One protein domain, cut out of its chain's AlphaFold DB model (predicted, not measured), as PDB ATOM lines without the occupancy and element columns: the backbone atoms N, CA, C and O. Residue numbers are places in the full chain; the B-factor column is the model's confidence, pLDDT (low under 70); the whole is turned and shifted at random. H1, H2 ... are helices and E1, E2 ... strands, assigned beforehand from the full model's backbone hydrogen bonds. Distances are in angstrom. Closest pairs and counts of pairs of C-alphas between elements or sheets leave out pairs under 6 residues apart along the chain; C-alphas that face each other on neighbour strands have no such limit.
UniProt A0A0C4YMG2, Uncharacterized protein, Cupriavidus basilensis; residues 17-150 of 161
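What this domain is: This is residues 17 to 150 of the 161 residues of an uncharacterized protein of Cupriavidus basilensis (UniProt A0A0C4YMG2). A long helical hairpin, H2 and H3 side by side, makes most of the length, and at one end of it sits a small head of four shorter helices, in which H1 packs on both H4 and H6 and H5 crosses H6 steeply. No helix of the hairpin touches a helix of the head, and beyond the head H7, residues 143 to 150, sticks out as a free tail. The printed part has 134 residues, with seven named helices and one named strand in the order H1 H2 H3 H4 H5 H6 E1 H7, and its class is mostly helix. It is elongated, spanning 64 by 39 by 28 A, and only just loose, close to extended, with a radius of gyration of the C-alphas of 20.9 A.

How they stand to each other: Look first at H2, residues 31 to 55, and H3, residues 61 to 83. They form a helical hairpin, run opposite ways at a shallow tilt of 23 degrees, and touch closest at the C-alphas of Ala 47 and Gly 65, 4.2 A apart. Go next to H1, residues 17 to 28, which is apart from both. H1 touches H6, residues 130 to 138, at a shallow tilt of 29 degrees, opposite ways; their closest C-alphas, of Ala 24 and Val 130, are 5.6 A apart. With residues 19 to 23 alone H1 touches H4, residues 93 to 102, at a shallow tilt of 16 degrees, opposite ways; the closest C-alphas are those of Ala 19 and Leu 99, 7.0 A apart. H5, residues 105 to 117, touches H6 with residues 111 to 115 alone, at a steep tilt of 64 degrees; the closest C-alphas are those of Ala 115 and Thr 132, 5.7 A apart. H4 and H5 are close but not clearly touching, with the C-alphas of Arg 100 and Phe 108 6.4 A apart. E1, residues 140 to 142, pairs with no named strand, and H7, residues 143 to 150, touches no helix. In H1 to H7 every O i to N i+4 pair is within hydrogen-bond range.

Where its parts are: Find C-alpha 31 at (-43.089, 50.884, 203.801); from there H2 runs 36.3 A to C-alpha 55 at (-21.773, 61.283, 231.300). H3 returns over 32.2 A, H5 measures 18.6 A and H1 16.1 A. H7 ends at C-alpha 150, at (-37.441, 85.894, 183.689).

The domain as a whole: The C-alphas of Asp 59 and Gln 105, the two farthest apart, are 64.7 A from each other. The printed part has no cut, and the link from H5 to H6, residues 118 to 129, is long. Mean pLDDT of the printed part is 83.9; residues 119 to 125, 145 to 146 and 149 to 150 are under 70.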
ATOM      1  N   ILE A  17     -41.853  66.374 187.120       88.38
ATOM      2  CA  ILE A  17     -41.072  66.317 188.367       88.38
ATOM      3  C   ILE A  17     -41.755  65.415 189.389       88.38
ATOM      4  O   ILE A  17     -41.092  64.629 190.068       88.38
ATOM      5  N   THR A  18     -43.073  65.558 189.529       90.19
ATOM      6  CA  THR A  18     -43.856  64.792 190.500       90.19
ATOM      7  C   THR A  18     -43.859  63.312 190.125       90.19
ATOM      8  O   THR A  18     -43.534  62.488 190.971       90.19
ATOM      9  N   ALA A  19     -44.078  62.988 188.849       90.19
ATOM     10  CA  ALA A  19     -44.021  61.626 188.324       90.19
ATOM     11  C   ALA A  19     -42.678  60.929 188.602       90.19
ATOM     12  O   ALA A  19     -42.642  59.853 189.202       90.19
ATOM     13  N   VAL A  20     -41.557  61.561 188.228       90.50
ATOM     14  CA  VAL A  20     -40.216  60.988 188.444       90.50
ATOM     15  C   VAL A  20     -39.918  60.844 189.940       90.50
ATOM     16  O   VAL A  20     -39.387  59.819 190.372       90.50
ATOM     17  N   ARG A  21     -40.274  61.847 190.752       91.38
ATOM     18  CA  ARG A  21     -40.044  61.838 192.204       91.38
ATOM     19  C   ARG A  21     -40.857  60.762 192.908       91.38
ATOM     20  O   ARG A  21     -40.320  60.082 193.782       91.38
ATOM     21  N   ASP A  22     -42.129  60.629 192.565       90.88
ATOM     22  CA  ASP A  22     -43.020  59.668 193.203       90.88
ATOM     23  C   ASP A  22     -42.629  58.245 192.824       90.88
ATOM     24  O   ASP A  22     -42.560  57.386 193.703       90.88
ATOM     25  N   LEU A  23     -42.237  58.014 191.568       90.44
ATOM     26  CA  LEU A  23     -41.673  56.738 191.149       90.44
ATOM     27  C   LEU A  23     -40.373  56.416 191.898       90.44
ATOM     28  O   LEU A  23     -40.226  55.324 192.453       90.44
ATOM     29  N   ALA A  24     -39.444  57.374 191.964       88.94
ATOM     30  CA  ALA A  24     -38.186  57.195 192.678       88.94
ATOM     31  C   ALA A  24     -38.433  56.863 194.155       88.94
ATOM     32  O   ALA A  24     -37.821  55.933 194.679       88.94
ATOM     33  N   ARG A  25     -39.366  57.556 194.825       87.81
ATOM     34  CA  ARG A  25     -39.761  57.292 196.221       87.81
ATOM     35  C   ARG A  25     -40.433  55.942 196.402       87.81
ATOM     36  O   ARG A  25     -40.078  55.227 197.332       87.81
ATOM     37  N   TYR A  26     -41.368  55.595 195.523       87.88
ATOM     38  CA  TYR A  26     -42.091  54.330 195.570       87.88
ATOM     39  C   TYR A  26     -41.129  53.138 195.544       87.88
ATOM     40  O   TYR A  26     -41.261  52.212 196.344       87.88
ATOM     41  N   ILE A  27     -40.110  53.200 194.683       85.31
ATOM     42  CA  ILE A  27     -39.110  52.139 194.563       85.31
ATOM     43  C   ILE A  27     -38.085  52.214 195.696       85.31
ATOM     44  O   ILE A  27     -37.774  51.194 196.300       85.31
ATOM     45  N   SER A  28     -37.553  53.392 196.028       81.94
ATOM     46  CA  SER A  28     -36.496  53.512 197.046       81.94
ATOM     47  C   SER A  28     -36.979  53.225 198.470       81.94
ATOM     48  O   SER A  28     -36.254  52.577 199.224       81.94
ATOM     49  N   HIS A  29     -38.205  53.630 198.817       80.94
ATOM     50  CA  HIS A  29     -38.738  53.623 200.183       80.94
ATOM     51  C   HIS A  29     -39.997  52.745 200.323       80.94
ATOM     52  O   HIS A  29     -41.089  53.259 200.591       80.94
ATOM     53  N   PRO A  30     -39.891  51.407 200.199       81.12
ATOM     54  CA  PRO A  30     -41.007  50.541 200.556       81.12
ATOM     55  C   PRO A  30     -41.340  50.732 202.043       81.12
ATOM     56  O   PRO A  30     -40.449  50.948 202.865       81.12
ATOM     57  N   ARG A  31     -42.622  50.623 202.419       83.25
ATOM     58  CA  ARG A  31     -43.089  50.884 203.801       83.25
ATOM     59  C   ARG A  31     -42.270  50.140 204.863       83.25
ATOM     60  O   ARG A  31     -41.945  50.714 205.895       83.25
ATOM     61  N   ALA A  32     -41.886  48.895 204.579       81.56
ATOM     62  CA  ALA A  32     -41.055  48.084 205.466       81.56
ATOM     63  C   ALA A  32     -39.650  48.678 205.694       81.56
ATOM     64  O   ALA A  32     -39.168  48.669 206.823       81.56
ATOM     65  N   PHE A  33     -39.023  49.245 204.657       83.62
ATOM     66  CA  PHE A  33     -37.736  49.935 204.781       83.62
ATOM     67  C   PHE A  33     -37.864  51.195 205.638       83.62
ATOM     68  O   PHE A  33     -37.046  51.417 206.523       83.62
ATOM     69  N   VAL A  34     -38.918  51.988 205.422       84.75
ATOM     70  CA  VAL A  34     -39.167  53.203 206.215       84.75
ATOM     71  C   VAL A  34     -39.337  52.854 207.692       84.75
ATOM     72  O   VAL A  34     -38.669  53.450 208.532       84.75
ATOM     73  N   LEU A  35     -40.161  51.851 208.009       87.62
ATOM     74  CA  LEU A  35     -40.358  51.391 209.385       87.62
ATOM     75  C   LEU A  35     -39.039  50.942 210.024       87.62
ATOM     76  O   LEU A  35     -38.690  51.409 211.108       87.62
ATOM     77  N   LEU A  36     -38.266  50.110 209.323       88.31
ATOM     78  CA  LEU A  36     -36.980  49.622 209.815       88.31
ATOM     79  C   LEU A  36     -35.983  50.767 210.055       88.31
ATOM     80  O   LEU A  36     -35.352  50.829 211.111       88.31
ATOM     81  N   ARG A  37     -35.895  51.718 209.118       87.19
ATOM     82  CA  ARG A  37     -35.018  52.888 209.217       87.19
ATOM     83  C   ARG A  37     -35.421  53.807 210.368       87.19
ATOM     84  O   ARG A  37     -34.555  54.298 211.087       87.19
ATOM     85  N   THR A  38     -36.720  54.026 210.573       90.38
ATOM     86  CA  THR A  38     -37.216  54.824 211.706       90.38
ATOM     87  C   THR A  38     -36.924  54.158 213.047       90.38
ATOM     88  O   THR A  38     -36.477  54.839 213.966       90.38
ATOM     89  N   ALA A  39     -37.080  52.833 213.143       90.94
ATOM     90  CA  ALA A  39     -36.719  52.078 214.338       90.94
ATOM     91  C   ALA A  39     -35.213  52.175 214.623       90.94
ATOM     92  O   ALA A  39     -34.819  52.425 215.759       90.94
ATOM     93  N   PHE A  40     -34.370  52.059 213.590       91.62
ATOM     94  CA  PHE A  40     -32.925  52.244 213.718       91.62
ATOM     95  C   PHE A  40     -32.579  53.631 214.278       91.62
ATOM     96  O   PHE A  40     -31.853  53.726 215.266       91.62
ATOM     97  N   ILE A  41     -33.127  54.697 213.685       92.44
ATOM     98  CA  ILE A  41     -32.868  56.079 214.116       92.44
ATOM     99  C   ILE A  41     -33.330  56.294 215.560       92.44
ATOM    100  O   ILE A  41     -32.602  56.897 216.345       92.44
ATOM    101  N   ALA A  42     -34.506  55.777 215.927       93.69
ATOM    102  CA  ALA A  42     -35.020  55.882 217.287       93.69
ATOM    103  C   ALA A  42     -34.089  55.193 218.297       93.69
ATOM    104  O   ALA A  42     -33.721  55.799 219.299       93.69
ATOM    105  N   MET A  43     -33.643  53.966 218.011       90.81
ATOM    106  CA  MET A  43     -32.731  53.234 218.898       90.81
ATOM    107  C   MET A  43     -31.349  53.883 218.982       90.81
ATOM    108  O   MET A  43     -30.771  53.951 220.065       90.81
ATOM    109  N   ALA A  44     -30.839  54.426 217.875       89.81
ATOM    110  CA  ALA A  44     -29.599  55.193 217.874       89.81
ATOM    111  C   ALA A  44     -29.723  56.467 218.727       89.81
ATOM    112  O   ALA A  44     -28.830  56.765 219.516       89.81
ATOM    113  N   ALA A  45     -30.842  57.191 218.622       92.69
ATOM    114  CA  ALA A  45     -31.104  58.369 219.444       92.69
ATOM    115  C   ALA A  45     -31.192  58.014 220.936       92.69
ATOM    116  O   ALA A  45     -30.585  58.696 221.757       92.69
ATOM    117  N   VAL A  46     -31.880  56.921 221.287       91.19
ATOM    118  CA  VAL A  46     -31.936  56.414 222.668       91.19
ATOM    119  C   VAL A  46     -30.538  56.080 223.180       91.19
ATOM    120  O   VAL A  46     -30.179  56.523 224.266       91.19
ATOM    121  N   ALA A  47     -29.721  55.372 222.394       90.31
ATOM    122  CA  ALA A  47     -28.349  55.056 222.779       90.31
ATOM    123  C   ALA A  47     -27.542  56.331 223.072       90.31
ATOM    124  O   ALA A  47     -26.940  56.443 224.138       90.31
ATOM    125  N   VAL A  48     -27.591  57.322 222.173       90.50
ATOM    126  CA  VAL A  48     -26.904  58.613 222.348       90.50
ATOM    127  C   VAL A  48     -27.375  59.337 223.610       90.50
ATOM    128  O   VAL A  48     -26.545  59.829 224.371       90.50
ATOM    129  N   LEU A  49     -28.684  59.374 223.872       90.94
ATOM    130  CA  LEU A  49     -29.237  60.004 225.073       90.94
ATOM    131  C   LEU A  49     -28.811  59.279 226.356       90.94
ATOM    132  O   LEU A  49     -28.467  59.937 227.334       90.94
ATOM    133  N   CYS A  50     -28.781  57.944 226.355       88.88
ATOM    134  CA  CYS A  50     -28.311  57.154 227.492       88.88
ATOM    135  C   CYS A  50     -26.817  57.372 227.770       88.88
ATOM    136  O   CYS A  50     -26.440  57.538 228.927       88.88
ATOM    137  N   PHE A  51     -25.973  57.437 226.733       85.06
ATOM    138  CA  PHE A  51     -24.549  57.760 226.893       85.06
ATOM    139  C   PHE A  51     -24.329  59.198 227.384       85.06
ATOM    140  O   PHE A  51     -23.478  59.439 228.241       85.06
ATOM    141  N   ALA A  52     -25.128  60.153 226.901       87.31
ATOM    142  CA  ALA A  52     -25.100  61.520 227.410       87.31
ATOM    143  C   ALA A  52     -25.513  61.575 228.891       87.31
ATOM    144  O   ALA A  52     -24.831  62.212 229.685       87.31
ATOM    145  N   ALA A  53     -26.575  60.865 229.284       85.19
ATOM    146  CA  ALA A  53     -27.045  60.789 230.670       85.19
ATOM    147  C   ALA A  53     -26.021  60.129 231.612       85.19
ATOM    148  O   ALA A  53     -25.768  60.650 232.696       85.19
ATOM    149  N   SER A  54     -25.382  59.037 231.178       79.56
ATOM    150  CA  SER A  54     -24.260  58.397 231.887       79.56
ATOM    151  C   SER A  54     -23.101  59.376 232.113       79.56
ATOM    152  O   SER A  54     -22.538  59.421 233.204       79.56
ATOM    153  N   SER A  55     -22.815  60.255 231.145       81.44
ATOM    154  CA  SER A  55     -21.773  61.283 231.300       81.44
ATOM    155  C   SER A  55     -22.080  62.282 232.431       81.44
ATOM    156  O   SER A  55     -21.160  62.847 233.022       81.44
ATOM    157  N   PHE A  56     -23.354  62.452 232.802       84.62
ATOM    158  CA  PHE A  56     -23.790  63.241 233.964       84.62
ATOM    159  C   PHE A  56     -23.855  62.434 235.276       84.62
ATOM    160  O   PHE A  56     -24.413  62.924 236.253       84.62
ATOM    161  N   HIS A  57     -23.267  61.230 235.318       76.56
ATOM    162  CA  HIS A  57     -23.208  60.343 236.492       76.56
ATOM    163  C   HIS A  57     -24.591  59.880 236.982       76.56
ATOM    164  O   HIS A  57     -24.809  59.655 238.171       76.56
ATOM    165  N   LEU A  58     -25.549  59.750 236.060       72.50
ATOM    166  CA  LEU A  58     -26.834  59.127 236.352       72.50
ATOM    167  C   LEU A  58     -26.683  57.603 236.269       72.50
ATOM    168  O   LEU A  58     -26.425  57.052 235.194       72.50
ATOM    169  N   ASP A  59     -26.853  56.924 237.401       76.44
ATOM    170  CA  ASP A  59     -26.709  55.471 237.496       76.44
ATOM    171  C   ASP A  59     -27.775  54.720 236.679       76.44
ATOM    172  O   ASP A  59     -28.929  55.136 236.560       76.44
ATOM    173  N   GLY A  60     -27.389  53.569 236.121       74.81
ATOM    174  CA  GLY A  60     -28.301  52.635 235.448       74.81
ATOM    175  C   GLY A  60     -28.550  52.888 233.957       74.81
ATOM    176  O   GLY A  60     -29.139  52.032 233.294       74.81
ATOM    177  N   PHE A  61     -28.065  53.997 233.388       81.00
ATOM    178  CA  PHE A  61     -28.273  54.318 231.966       81.00
ATOM    179  C   PHE A  61     -27.288  53.631 231.008       81.00
ATOM    180  O   PHE A  61     -27.607  53.462 229.831       81.00
ATOM    181  N   GLU A  62     -26.125  53.184 231.484       79.00
ATOM    182  CA  GLU A  62     -25.079  52.585 230.637       79.00
ATOM    183  C   GLU A  62     -25.533  51.280 229.976       79.00
ATOM    184  O   GLU A  62     -25.445  51.126 228.759       79.00
ATOM    185  N   ASN A  63     -26.113  50.369 230.761       84.75
ATOM    186  CA  ASN A  63     -26.615  49.090 230.254       84.75
ATOM    187  C   ASN A  63     -27.762  49.285 229.249       84.75
ATOM    188  O   ASN A  63     -27.850  48.560 228.255       84.75
ATOM    189  N   VAL A  64     -28.614  50.291 229.475       85.25
ATOM    190  CA  VAL A  64     -29.705  50.654 228.558       85.25
ATOM    191  C   VAL A  64     -29.143  51.226 227.253       85.25
ATOM    192  O   VAL A  64     -29.585  50.831 226.174       85.25
ATOM    193  N   GLY A  65     -28.128  52.091 227.334       86.00
ATOM    194  CA  GLY A  65     -27.448  52.659 226.170       86.00
ATOM    195  C   GLY A  65     -26.757  51.603 225.309       86.00
ATOM    196  O   GLY A  65     -26.925  51.596 224.088       86.00
ATOM    197  N   ILE A  66     -26.052  50.658 225.939       87.81
ATOM    198  CA  ILE A  66     -25.422  49.521 225.251       87.81
ATOM    199  C   ILE A  66     -26.485  48.646 224.580       87.81
ATOM    200  O   ILE A  66     -26.358  48.327 223.396       87.81
ATOM    201  N   GLY A  67     -27.562  48.299 225.292       88.38
ATOM    202  CA  GLY A  67     -28.666  47.521 224.727       88.38
ATOM    203  C   GLY A  67     -29.289  48.202 223.505       88.38
ATOM    204  O   GLY A  67     -29.478  47.568 222.466       88.38
ATOM    205  N   ALA A  68     -29.532  49.512 223.588       90.31
ATOM    206  CA  ALA A  68     -30.061  50.292 222.476       90.31
ATOM    207  C   ALA A  68     -29.110  50.329 221.269       90.31
ATOM    208  O   ALA A  68     -29.557  50.181 220.129       90.31
ATOM    209  N   ALA A  69     -27.800  50.447 221.508       90.19
ATOM    210  CA  ALA A  69     -26.786  50.414 220.458       90.19
ATOM    211  C   ALA A  69     -26.725  49.050 219.747       90.19
ATOM    212  O   ALA A  69     -26.652  49.001 218.518       90.19
ATOM    213  N   VAL A  70     -26.817  47.942 220.492       94.12
ATOM    214  CA  VAL A  70     -26.854  46.585 219.916       94.12
ATOM    215  C   VAL A  70     -28.097  46.397 219.048       94.12
ATOM    216  O   VAL A  70     -27.991  45.917 217.919       94.12
ATOM    217  N   VAL A  71     -29.272  46.825 219.522       92.94
ATOM    218  CA  VAL A  71     -30.506  46.763 218.724       92.94
ATOM    219  C   VAL A  71     -30.377  47.612 217.458       92.94
ATOM    220  O   VAL A  71     -30.712  47.135 216.375       92.94
ATOM    221  N   ALA A  72     -29.838  48.832 217.550       91.81
ATOM    222  CA  ALA A  72     -29.592  49.671 216.379       91.81
ATOM    223  C   ALA A  72     -28.650  48.985 215.370       91.81
ATOM    224  O   ALA A  72     -28.927  48.982 214.169       91.81
ATOM    225  N   ALA A  73     -27.580  48.338 215.837       92.00
ATOM    226  CA  ALA A  73     -26.668  47.592 214.971       92.00
ATOM    227  C   ALA A  73     -27.372  46.428 214.248       92.00
ATOM    228  O   ALA A  73     -27.195  46.255 213.041       92.00
ATOM    229  N   LEU A  74     -28.217  45.665 214.949       92.94
ATOM    230  CA  LEU A  74     -28.998  44.579 214.347       92.94
ATOM    231  C   LEU A  74     -29.996  45.092 213.304       92.94
ATOM    232  O   LEU A  74     -30.116  44.501 212.230       92.94
ATOM    233  N   LEU A  75     -30.672  46.211 213.583       91.19
ATOM    234  CA  LEU A  75     -31.586  46.850 212.633       91.19
ATOM    235  C   LEU A  75     -30.846  47.297 211.365       91.19
ATOM    236  O   LEU A  75     -31.330  47.047 210.262       91.19
ATOM    237  N   LEU A  76     -29.649  47.875 211.506       88.31
ATOM    238  CA  LEU A  76     -28.813  48.290 210.376       88.31
ATOM    239  C   LEU A  76     -28.342  47.096 209.527       88.31
ATOM    240  O   LEU A  76     -28.325  47.170 208.296       88.31
ATOM    241  N   LEU A  77     -27.964  45.986 210.167       90.38
ATOM    242  CA  LEU A  77     -27.590  44.756 209.463       90.38
ATOM    243  C   LEU A  77     -28.786  44.146 208.725       90.38
ATOM    244  O   LEU A  77     -28.651  43.762 207.562       90.38
ATOM    245  N   GLY A  78     -29.961  44.111 209.361       87.94
ATOM    246  CA  GLY A  78     -31.211  43.688 208.729       87.94
ATOM    247  C   GLY A  78     -31.574  44.559 207.524       87.94
ATOM    248  O   GLY A  78     -31.933  44.035 206.470       87.94
ATOM    249  N   GLU A  79     -31.387  45.878 207.642       86.56
ATOM    250  CA  GLU A  79     -31.609  46.842 206.559       86.56
ATOM    251  C   GLU A  79     -30.731  46.499 205.355       86.56
ATOM    252  O   GLU A  79     -31.239  46.245 204.262       86.56
ATOM    253  N   ARG A  80     -29.415  46.381 205.564       85.25
ATOM    254  CA  ARG A  80     -28.472  46.038 204.491       85.25
ATOM    255  C   ARG A  80     -28.752  44.671 203.875       85.25
ATOM    256  O   ARG A  80     -28.633  44.519 202.661       85.25
ATOM    257  N   ARG A  81     -29.130  43.680 204.688       87.38
ATOM    258  CA  ARG A  81     -29.334  42.298 204.237       87.38
ATOM    259  C   ARG A  81     -30.590  42.112 203.388       87.38
ATOM    260  O   ARG A  81     -30.562  41.284 202.474       87.38
ATOM    261  N   TRP A  82     -31.680  42.805 203.710       83.25
ATOM    262  CA  TRP A  82     -32.958  42.649 203.007       83.25
ATOM    263  C   TRP A  82     -33.180  43.681 201.912       83.25
ATOM    264  O   TRP A  82     -33.801  43.366 200.900       83.25
ATOM    265  N   PHE A  83     -32.682  44.901 202.098       82.12
ATOM    266  CA  PHE A  83     -32.980  46.013 201.203       82.12
ATOM    267  C   PHE A  83     -31.811  46.379 200.285       82.12
ATOM    268  O   PHE A  83     -32.060  46.956 199.225       82.12
ATOM    269  N   GLY A  84     -30.581  45.980 200.628       83.06
ATOM    270  CA  GLY A  84     -29.387  46.230 199.819       83.06
ATOM    271  C   GLY A  84     -29.129  47.721 199.582       83.06
ATOM    272  O   GLY A  84     -29.587  48.573 200.346       83.06
ATOM    273  N   ASN A  85     -28.402  48.047 198.508       82.56
ATOM    274  CA  ASN A  85     -28.252  49.432 198.068       82.56
ATOM    275  C   ASN A  85     -29.502  49.871 197.282       82.56
ATOM    276  O   ASN A  85     -29.676  49.510 196.119       82.56
ATOM    277  N   ARG A  86     -30.387  50.649 197.919       81.62
ATOM    278  CA  ARG A  86     -31.661  51.077 197.310       81.62
ATOM    279  C   ARG A  86     -31.492  52.000 196.112       81.62
ATOM    280  O   ARG A  86     -32.361  52.004 195.243       81.62
ATOM    281  N   ASP A  87     -30.375  52.709 196.033       79.62
ATOM    282  CA  ASP A  87     -30.085  53.596 194.909       79.62
ATOM    283  C   ASP A  87     -29.743  52.811 193.634       79.62
ATOM    284  O   ASP A  87     -29.946  53.297 192.521       79.62
ATOM    285  N   GLU A  88     -29.295  51.564 193.772       82.69
ATOM    286  CA  GLU A  88     -28.928  50.701 192.646       82.69
ATOM    287  C   GLU A  88     -30.073  49.821 192.142       82.69
ATOM    288  O   GLU A  88     -29.903  49.101 191.153       82.69
ATOM    289  N   VAL A  89     -31.244  49.893 192.783       86.38
ATOM    290  CA  VAL A  89     -32.427  49.136 192.369       86.38
ATOM    291  C   VAL A  89     -32.841  49.575 190.966       86.38
ATOM    292  O   VAL A  89     -33.063  50.759 190.702       86.38
ATOM    293  N   VAL A  90     -32.938  48.596 190.067       87.75
ATOM    294  CA  VAL A  90     -33.384  48.785 188.685       87.75
ATOM    295  C   VAL A  90     -34.870  49.120 188.675       87.75
ATOM    296  O   VAL A  90     -35.658  48.489 189.381       87.75
ATOM    297  N   VAL A  91     -35.259  50.114 187.876       87.56
ATOM    298  CA  VAL A  91     -36.670  50.461 187.702       87.56
ATOM    299  C   VAL A  91     -37.346  49.364 186.862       87.56
ATOM    300  O   VAL A  91     -36.887  49.087 185.755       87.56
ATOM    301  N   PRO A  92     -38.428  48.727 187.351       88.94
ATOM    302  CA  PRO A  92     -39.162  47.720 186.590       88.94
ATOM    303  C   PRO A  92     -39.659  48.257 185.243       88.94
ATOM    304  O   PRO A  92     -40.143  49.388 185.168       88.94
ATOM    305  N   ALA A  93     -39.607  47.428 184.197       87.56
ATOM    306  CA  ALA A  93     -39.999  47.815 182.837       87.56
ATOM    307  C   ALA A  93     -41.446  48.341 182.752       87.56
ATOM    308  O   ALA A  93     -41.713  49.298 182.031       87.56
ATOM    309  N   GLU A  94     -42.362  47.770 183.536       90.25
ATOM    310  CA  GLU A  94     -43.758  48.217 183.623       90.25
ATOM    311  C   GLU A  94     -43.866  49.659 184.135       90.25
ATOM    312  O   GLU A  94     -44.577  50.484 183.564       90.25
ATOM    313  N   LEU A  95     -43.102  49.996 185.177       90.38
ATOM    314  CA  LEU A  95     -43.087  51.341 185.747       90.38
ATOM    315  C   LEU A  95     -42.346  52.334 184.845       90.38
ATOM    316  O   LEU A  95     -42.737  53.497 184.770       90.38
ATOM    317  N   LEU A  96     -41.319  51.882 184.115       89.00
ATOM    318  CA  LEU A  96     -40.672  52.685 183.073       89.00
ATOM    319  C   LEU A  96     -41.626  53.001 181.919       89.00
ATOM    320  O   LEU A  96     -41.612  54.125 181.424       89.00
ATOM    321  N   ALA A  97     -42.475  52.055 181.511       89.00
ATOM    322  CA  ALA A  97     -43.479  52.288 180.475       89.00
ATOM    323  C   ALA A  97     -44.511  53.339 180.915       89.00
ATOM    324  O   ALA A  97     -44.848  54.233 180.138       89.00
ATOM    325  N   VAL A  98     -44.951  53.287 182.178       91.06
ATOM    326  CA  VAL A  98     -45.817  54.323 182.766       91.06
ATOM    327  C   VAL A  98     -45.112  55.679 182.770       91.06
ATOM    328  O   VAL A  98     -45.684  56.669 182.316       91.06
ATOM    329  N   LEU A  99     -43.854  55.727 183.219       90.19
ATOM    330  CA  LEU A  99     -43.068  56.959 183.256       90.19
ATOM    331  C   LEU A  99     -42.866  57.556 181.853       90.19
ATOM    332  O   LEU A  99     -42.964  58.769 181.675       90.19
ATOM    333  N   ARG A 100     -42.648  56.709 180.840       89.81
ATOM    334  CA  ARG A 100     -42.539  57.112 179.431       89.81
ATOM    335  C   ARG A 100     -43.819  57.754 178.900       89.81
ATOM    336  O   ARG A 100     -43.734  58.631 178.052       89.81
ATOM    337  N   GLY A 101     -44.988  57.337 179.388       89.50
ATOM    338  CA  GLY A 101     -46.265  57.975 179.053       89.50
ATOM    339  C   GLY A 101     -46.488  59.324 179.746       89.50
ATOM    340  O   GLY A 101     -47.311  60.110 179.290       89.50
ATOM    341  N   GLN A 102     -45.772  59.596 180.841       89.94
ATOM    342  CA  GLN A 102     -45.919  60.812 181.652       89.94
ATOM    343  C   GLN A 102     -44.876  61.890 181.330       89.94
ATOM    344  O   GLN A 102     -45.135  63.072 181.542       89.94
ATOM    345  N   LEU A 103     -43.701  61.495 180.840       89.12
ATOM    346  CA  LEU A 103     -42.644  62.401 180.397       89.12
ATOM    347  C   LEU A 103     -42.808  62.746 178.918       89.12
ATOM    348  O   LEU A 103     -43.128  61.888 178.095       89.12
ATOM    349  N   ARG A 104     -42.477  63.985 178.544       90.81
ATOM    350  CA  ARG A 104     -42.271  64.320 177.130       90.81
ATOM    351  C   ARG A 104     -41.130  63.481 176.556       90.81
ATOM    352  O   ARG A 104     -40.129  63.230 177.228       90.81
ATOM    353  N   GLN A 105     -41.254  63.101 175.285       87.88
ATOM    354  CA  GLN A 105     -40.291  62.226 174.607       87.88
ATOM    355  C   GLN A 105     -38.848  62.755 174.680       87.88
ATOM    356  O   GLN A 105     -37.925  61.983 174.925       87.88
ATOM    357  N   GLU A 106     -38.658  64.073 174.540       87.94
ATOM    358  CA  GLU A 106     -37.345  64.715 174.686       87.94
ATOM    359  C   GLU A 106     -36.756  64.502 176.090       87.94
ATOM    360  O   GLU A 106     -35.578  64.183 176.236       87.94
ATOM    361  N   MET A 107     -37.580  64.639 177.132       88.19
ATOM    362  CA  MET A 107     -37.124  64.509 178.514       88.19
ATOM    363  C   MET A 107     -36.837  63.064 178.899       88.19
ATOM    364  O   MET A 107     -35.898  62.809 179.651       88.19
ATOM    365  N   PHE A 108     -37.595  62.121 178.340       88.19
ATOM    366  CA  PHE A 108     -37.300  60.702 178.484       88.19
ATOM    367  C   PHE A 108     -35.956  60.336 177.834       88.19
ATOM    368  O   PHE A 108     -35.155  59.643 178.452       88.19
ATOM    369  N   GLY A 109     -35.652  60.880 176.649       87.19
ATOM    370  CA  GLY A 109     -34.342  60.693 176.011       87.19
ATOM    371  C   GLY A 109     -33.181  61.230 176.859       87.19
ATOM    372  O   GLY A 109     -32.143  60.585 176.972       87.19
ATOM    373  N   LYS A 110     -33.368  62.366 177.545       87.44
ATOM    374  CA  LYS A 110     -32.361  62.893 178.488       87.44
ATOM    375  C   LYS A 110     -32.208  62.021 179.735       87.44
ATOM    376  O   LYS A 110     -31.105  61.906 180.261       87.44
ATOM    377  N   LEU A 111     -33.280  61.384 180.208       87.25
ATOM    378  CA  LEU A 111     -33.196  60.408 181.297       87.25
ATOM    379  C   LEU A 111     -32.367  59.177 180.886       87.25
ATOM    380  O   LEU A 111     -31.527  58.726 181.663       87.25
ATOM    381  N   GLU A 112     -32.566  58.660 179.671       86.62
ATOM    382  CA  GLU A 112     -31.749  57.571 179.110       86.62
ATOM    383  C   GLU A 112     -30.283  57.996 178.944       86.62
ATOM    384  O   GLU A 112     -29.367  57.239 179.266       86.62
ATOM    385  N   GLU A 113     -30.040  59.239 178.530       85.31
ATOM    386  CA  GLU A 113     -28.692  59.793 178.446       85.31
ATOM    387  C   GLU A 113     -28.021  59.857 179.829       85.31
ATOM    388  O   GLU A 113     -26.874  59.434 179.982       85.31
ATOM    389  N   VAL A 114     -28.734  60.289 180.872       83.88
ATOM    390  CA  VAL A 114     -28.232  60.239 182.257       83.88
ATOM    391  C   VAL A 114     -27.936  58.796 182.683       83.88
ATOM    392  O   VAL A 114     -26.906  58.551 183.313       83.88
ATOM    393  N   ALA A 115     -28.774  57.830 182.295       83.38
ATOM    394  CA  ALA A 115     -28.525  56.408 182.551       83.38
ATOM    395  C   ALA A 115     -27.235  55.919 181.877       83.38
ATOM    396  O   ALA A 115     -26.443  55.222 182.503       83.38
ATOM    397  N   SER A 116     -26.982  56.336 180.633       79.56
ATOM    398  CA  SER A 116     -25.753  55.985 179.908       79.56
ATOM    399  C   SER A 116     -24.485  56.629 180.482       79.56
ATOM    400  O   SER A 116     -23.398  56.077 180.327       79.56
ATOM    401  N   ARG A 117     -24.611  57.786 181.154       77.69
ATOM    402  CA  ARG A 117     -23.493  58.539 181.753       77.69
ATOM    403  C   ARG A 117     -23.152  58.085 183.175       77.69
ATOM    404  O   ARG A 117     -22.014  58.241 183.611       77.69
ATOM    405  N   LEU A 118     -24.132  57.585 183.929       72.81
ATOM    406  CA  LEU A 118     -23.957  57.159 185.319       72.81
ATOM    407  C   LEU A 118     -23.326  55.768 185.395       72.81
ATOM    408  O   LEU A 118     -24.009  54.761 185.560       72.81
ATOM    409  N   THR A 119     -22.000  55.720 185.347       63.38
ATOM    410  CA  THR A 119     -21.228  54.480 185.481       63.38
ATOM    411  C   THR A 119     -20.206  54.596 186.592       63.38
ATOM    412  O   THR A 119     -19.426  55.547 186.611       63.38
ATOM    413  N   HIS A 120     -20.196  53.631 187.516       53.69
ATOM    414  CA  HIS A 120     -19.145  53.571 188.527       53.69
ATOM    415  C   HIS A 120     -17.824  53.019 187.957       53.69
ATOM    416  O   HIS A 120     -16.806  53.479 188.439       53.69
ATOM    417  N   ASP A 121     -17.806  52.169 186.906       50.53
ATOM    418  CA  ASP A 121     -16.560  51.515 186.420       50.53
ATOM    419  C   ASP A 121     -16.552  50.983 184.944       50.53
ATOM    420  O   ASP A 121     -15.781  50.083 184.615       50.53
ATOM    421  N   GLY A 122     -17.368  51.472 183.996       46.56
ATOM    422  CA  GLY A 122     -17.354  50.943 182.606       46.56
ATOM    423  C   GLY A 122     -18.382  51.579 181.660       46.56
ATOM    424  O   GLY A 122     -19.063  52.494 182.099       46.56
ATOM    425  N   PRO A 123     -18.510  51.159 180.381       47.78
ATOM    426  CA  PRO A 123     -19.518  51.710 179.467       47.78
ATOM    427  C   PRO A 123     -20.933  51.463 180.009       47.78
ATOM    428  O   PRO A 123     -21.237  50.363 180.468       47.78
ATOM    429  N   GLY A 124     -21.781  52.496 179.978       58.66
ATOM    430  CA  GLY A 124     -23.123  52.464 180.558       58.66
ATOM    431  C   GLY A 124     -23.973  51.351 179.971       58.66
ATOM    432  O   GLY A 124     -24.143  51.272 178.758       58.66
ATOM    433  N   ASP A 125     -24.538  50.519 180.847       68.25
ATOM    434  CA  ASP A 125     -25.501  49.476 180.479       68.25
ATOM    435  C   ASP A 125     -26.851  50.070 180.025       68.25
ATOM    436  O   ASP A 125     -27.719  49.345 179.543       68.25
ATOM    437  N   GLY A 126     -27.024  51.393 180.163       73.62
ATOM    438  CA  GLY A 126     -28.252  52.115 179.831       73.62
ATOM    439  C   GLY A 126     -29.391  51.825 180.806       73.62
ATOM    440  O   GLY A 126     -30.542  52.166 180.532       73.62
ATOM    441  N   VAL A 127     -29.103  51.188 181.946       83.50
ATOM    442  CA  VAL A 127     -30.132  50.738 182.878       83.50
ATOM    443  C   VAL A 127     -30.559  51.889 183.780       83.50
ATOM    444  O   VAL A 127     -29.787  52.430 184.572       83.50
ATOM    445  N   ILE A 128     -31.842  52.240 183.704       86.00
ATOM    446  CA  ILE A 128     -32.434  53.247 184.583       86.00
ATOM    447  C   ILE A 128     -32.613  52.636 185.975       86.00
ATOM    448  O   ILE A 128     -33.397  51.706 186.189       86.00
ATOM    449  N   ARG A 129     -31.879  53.187 186.940       90.06
ATOM    450  CA  ARG A 129     -31.946  52.837 188.363       90.06
ATOM    451  C   ARG A 129     -32.562  53.982 189.154       90.06
ATOM    452  O   ARG A 129     -32.691  55.103 188.663       90.06
ATOM    453  N   VAL A 130     -32.890  53.726 190.416       88.56
ATOM    454  CA  VAL A 130     -33.339  54.762 191.359       88.56
ATOM    455  C   VAL A 130     -32.365  55.947 191.399       88.56
ATOM    456  O   VAL A 130     -32.795  57.097 191.315       88.56
ATOM    457  N   ARG A 131     -31.053  55.685 191.444       86.88
ATOM    458  CA  ARG A 131     -30.008  56.715 191.366       86.88
ATOM    459  C   ARG A 131     -30.126  57.571 190.109       86.88
ATOM    460  O   ARG A 131     -29.979  58.785 190.196       86.88
ATOM    461  N   THR A 132     -30.414  56.957 188.963       88.06
ATOM    462  CA  THR A 132     -30.614  57.657 187.687       88.06
ATOM    463  C   THR A 132     -31.773  58.641 187.778       88.06
ATOM    464  O   THR A 132     -31.629  59.789 187.367       88.06
ATOM    465  N   LEU A 133     -32.895  58.232 188.381       90.06
ATOM    466  CA  LEU A 133     -34.054  59.108 188.583       90.06
ATOM    467  C   LEU A 133     -33.710  60.303 189.487       90.06
ATOM    468  O   LEU A 133     -34.077  61.437 189.178       90.06
ATOM    469  N   TRP A 134     -32.979  60.072 190.583       89.69
ATOM    470  CA  TRP A 134     -32.551  61.148 191.483       89.69
ATOM    471  C   TRP A 134     -31.543  62.095 190.836       89.69
ATOM    472  O   TRP A 134     -31.674  63.310 190.987       89.69
ATOM    473  N   GLN A 135     -30.583  61.564 190.078       87.62
ATOM    474  CA  GLN A 135     -29.619  62.372 189.339       87.62
ATOM    475  C   GLN A 135     -30.329  63.230 188.292       87.62
ATOM    476  O   GLN A 135     -30.118  64.438 188.247       87.62
ATOM    477  N   PHE A 136     -31.235  62.631 187.519       88.56
ATOM    478  CA  PHE A 136     -32.030  63.346 186.529       88.56
ATOM    479  C   PHE A 136     -32.841  64.479 187.168       88.56
ATOM    480  O   PHE A 136     -32.832  65.597 186.658       88.56
ATOM    481  N   LEU A 137     -33.471  64.240 188.325       88.00
ATOM    482  CA  LEU A 137     -34.150  65.289 189.092       88.00
ATOM    483  C   LEU A 137     -33.195  66.384 189.582       88.00
ATOM    484  O   LEU A 137     -33.577  67.551 189.576       88.00
ATOM    485  N   SER A 138     -31.979  66.031 190.006       85.88
ATOM    486  CA  SER A 138     -30.975  67.001 190.466       85.88
ATOM    487  C   SER A 138     -30.431  67.879 189.334       85.88
ATOM    488  O   SER A 138     -30.118  69.046 189.552       85.88
ATOM    489  N   GLU A 139     -30.386  67.336 188.116       85.69
ATOM    490  CA  GLU A 139     -30.016  68.040 186.886       85.69
ATOM    491  C   GLU A 139     -31.214  68.772 186.254       85.69
ATOM    492  O   GLU A 139     -31.090  69.368 185.187       85.69
ATOM    493  N   SER A 140     -32.387  68.754 186.896       83.44
ATOM    494  CA  SER A 140     -33.613  69.357 186.377       83.44
ATOM    495  C   SER A 140     -34.054  70.599 187.148       83.44
ATOM    496  O   SER A 140     -33.868  70.727 188.355       83.44
ATOM    497  N   VAL A 141     -34.718  71.513 186.443       78.56
ATOM    498  CA  VAL A 141     -35.337  72.722 186.991       78.56
ATOM    499  C   VAL A 141     -36.796  72.787 186.578       78.56
ATOM    500  O   VAL A 141     -37.156  72.507 185.437       78.56
ATOM    501  N   ALA A 142     -37.649  73.206 187.512       79.62
ATOM    502  CA  ALA A 142     -39.062  73.423 187.240       79.62
ATOM    503  C   ALA A 142     -39.263  74.616 186.295       79.62
ATOM    504  O   ALA A 142     -38.797  75.721 186.587       79.62
ATOM    505  N   SER A 143     -40.026  74.431 185.217       77.00
ATOM    506  CA  SER A 143     -40.351  75.493 184.249       77.00
ATOM    507  C   SER A 143     -40.859  76.782 184.920       77.00
ATOM    508  O   SER A 143     -40.436  77.884 184.570       77.00
ATOM    509  N   ASP A 144     -41.673  76.670 185.972       72.69
ATOM    510  CA  ASP A 144     -42.218  77.834 186.683       72.69
ATOM    511  C   ASP A 144     -41.163  78.646 187.442       72.69
ATOM    512  O   ASP A 144     -41.305  79.860 187.610       72.69
ATOM    513  N   THR A 145     -40.075  78.006 187.877       67.19
ATOM    514  CA  THR A 145     -38.960  78.723 188.511       67.19
ATOM    515  C   THR A 145     -38.184  79.565 187.500       67.19
ATOM    516  O   THR A 145     -37.751  80.666 187.844       67.19
ATOM    517  N   LEU A 146     -38.093  79.115 186.242       66.38
ATOM    518  CA  LEU A 146     -37.524  79.901 185.144       66.38
ATOM    519  C   LEU A 146     -38.444  81.064 184.769       66.38
ATOM    520  O   LEU A 146     -37.996  82.206 184.777       66.38
ATOM    521  N   LYS A 147     -39.751  80.817 184.595       70.00
ATOM    522  CA  LYS A 147     -40.735  81.879 184.308       70.00
ATOM    523  C   LYS A 147     -40.719  82.994 185.359       70.00
ATOM    524  O   LYS A 147     -40.744  84.173 185.019       70.00
ATOM    525  N   ARG A 148     -40.627  82.643 186.649       70.31
ATOM    526  CA  ARG A 148     -40.503  83.627 187.743       70.31
ATOM    527  C   ARG A 148     -39.174  84.382 187.724       70.31
ATOM    528  O   ARG A 148     -39.141  85.537 188.142       70.31
ATOM    529  N   ARG A 149     -38.082  83.744 187.294       66.25
ATOM    530  CA  ARG A 149     -36.771  84.389 187.149       66.25
ATOM    531  C   ARG A 149     -36.783  85.400 186.005       66.25
ATOM    532  O   ARG A 149     -36.302  86.513 186.197       66.25
ATOM    533  N   ASP A 150     -37.359  85.032 184.868       65.75
ATOM    534  CA  ASP A 150     -37.441  85.894 183.689       65.75
ATOM    535  C   ASP A 150     -38.371  87.084 183.937       65.75
ATOM    536  O   ASP A 150     -38.001  88.218 183.647       65.75
TER     537      ASP A 150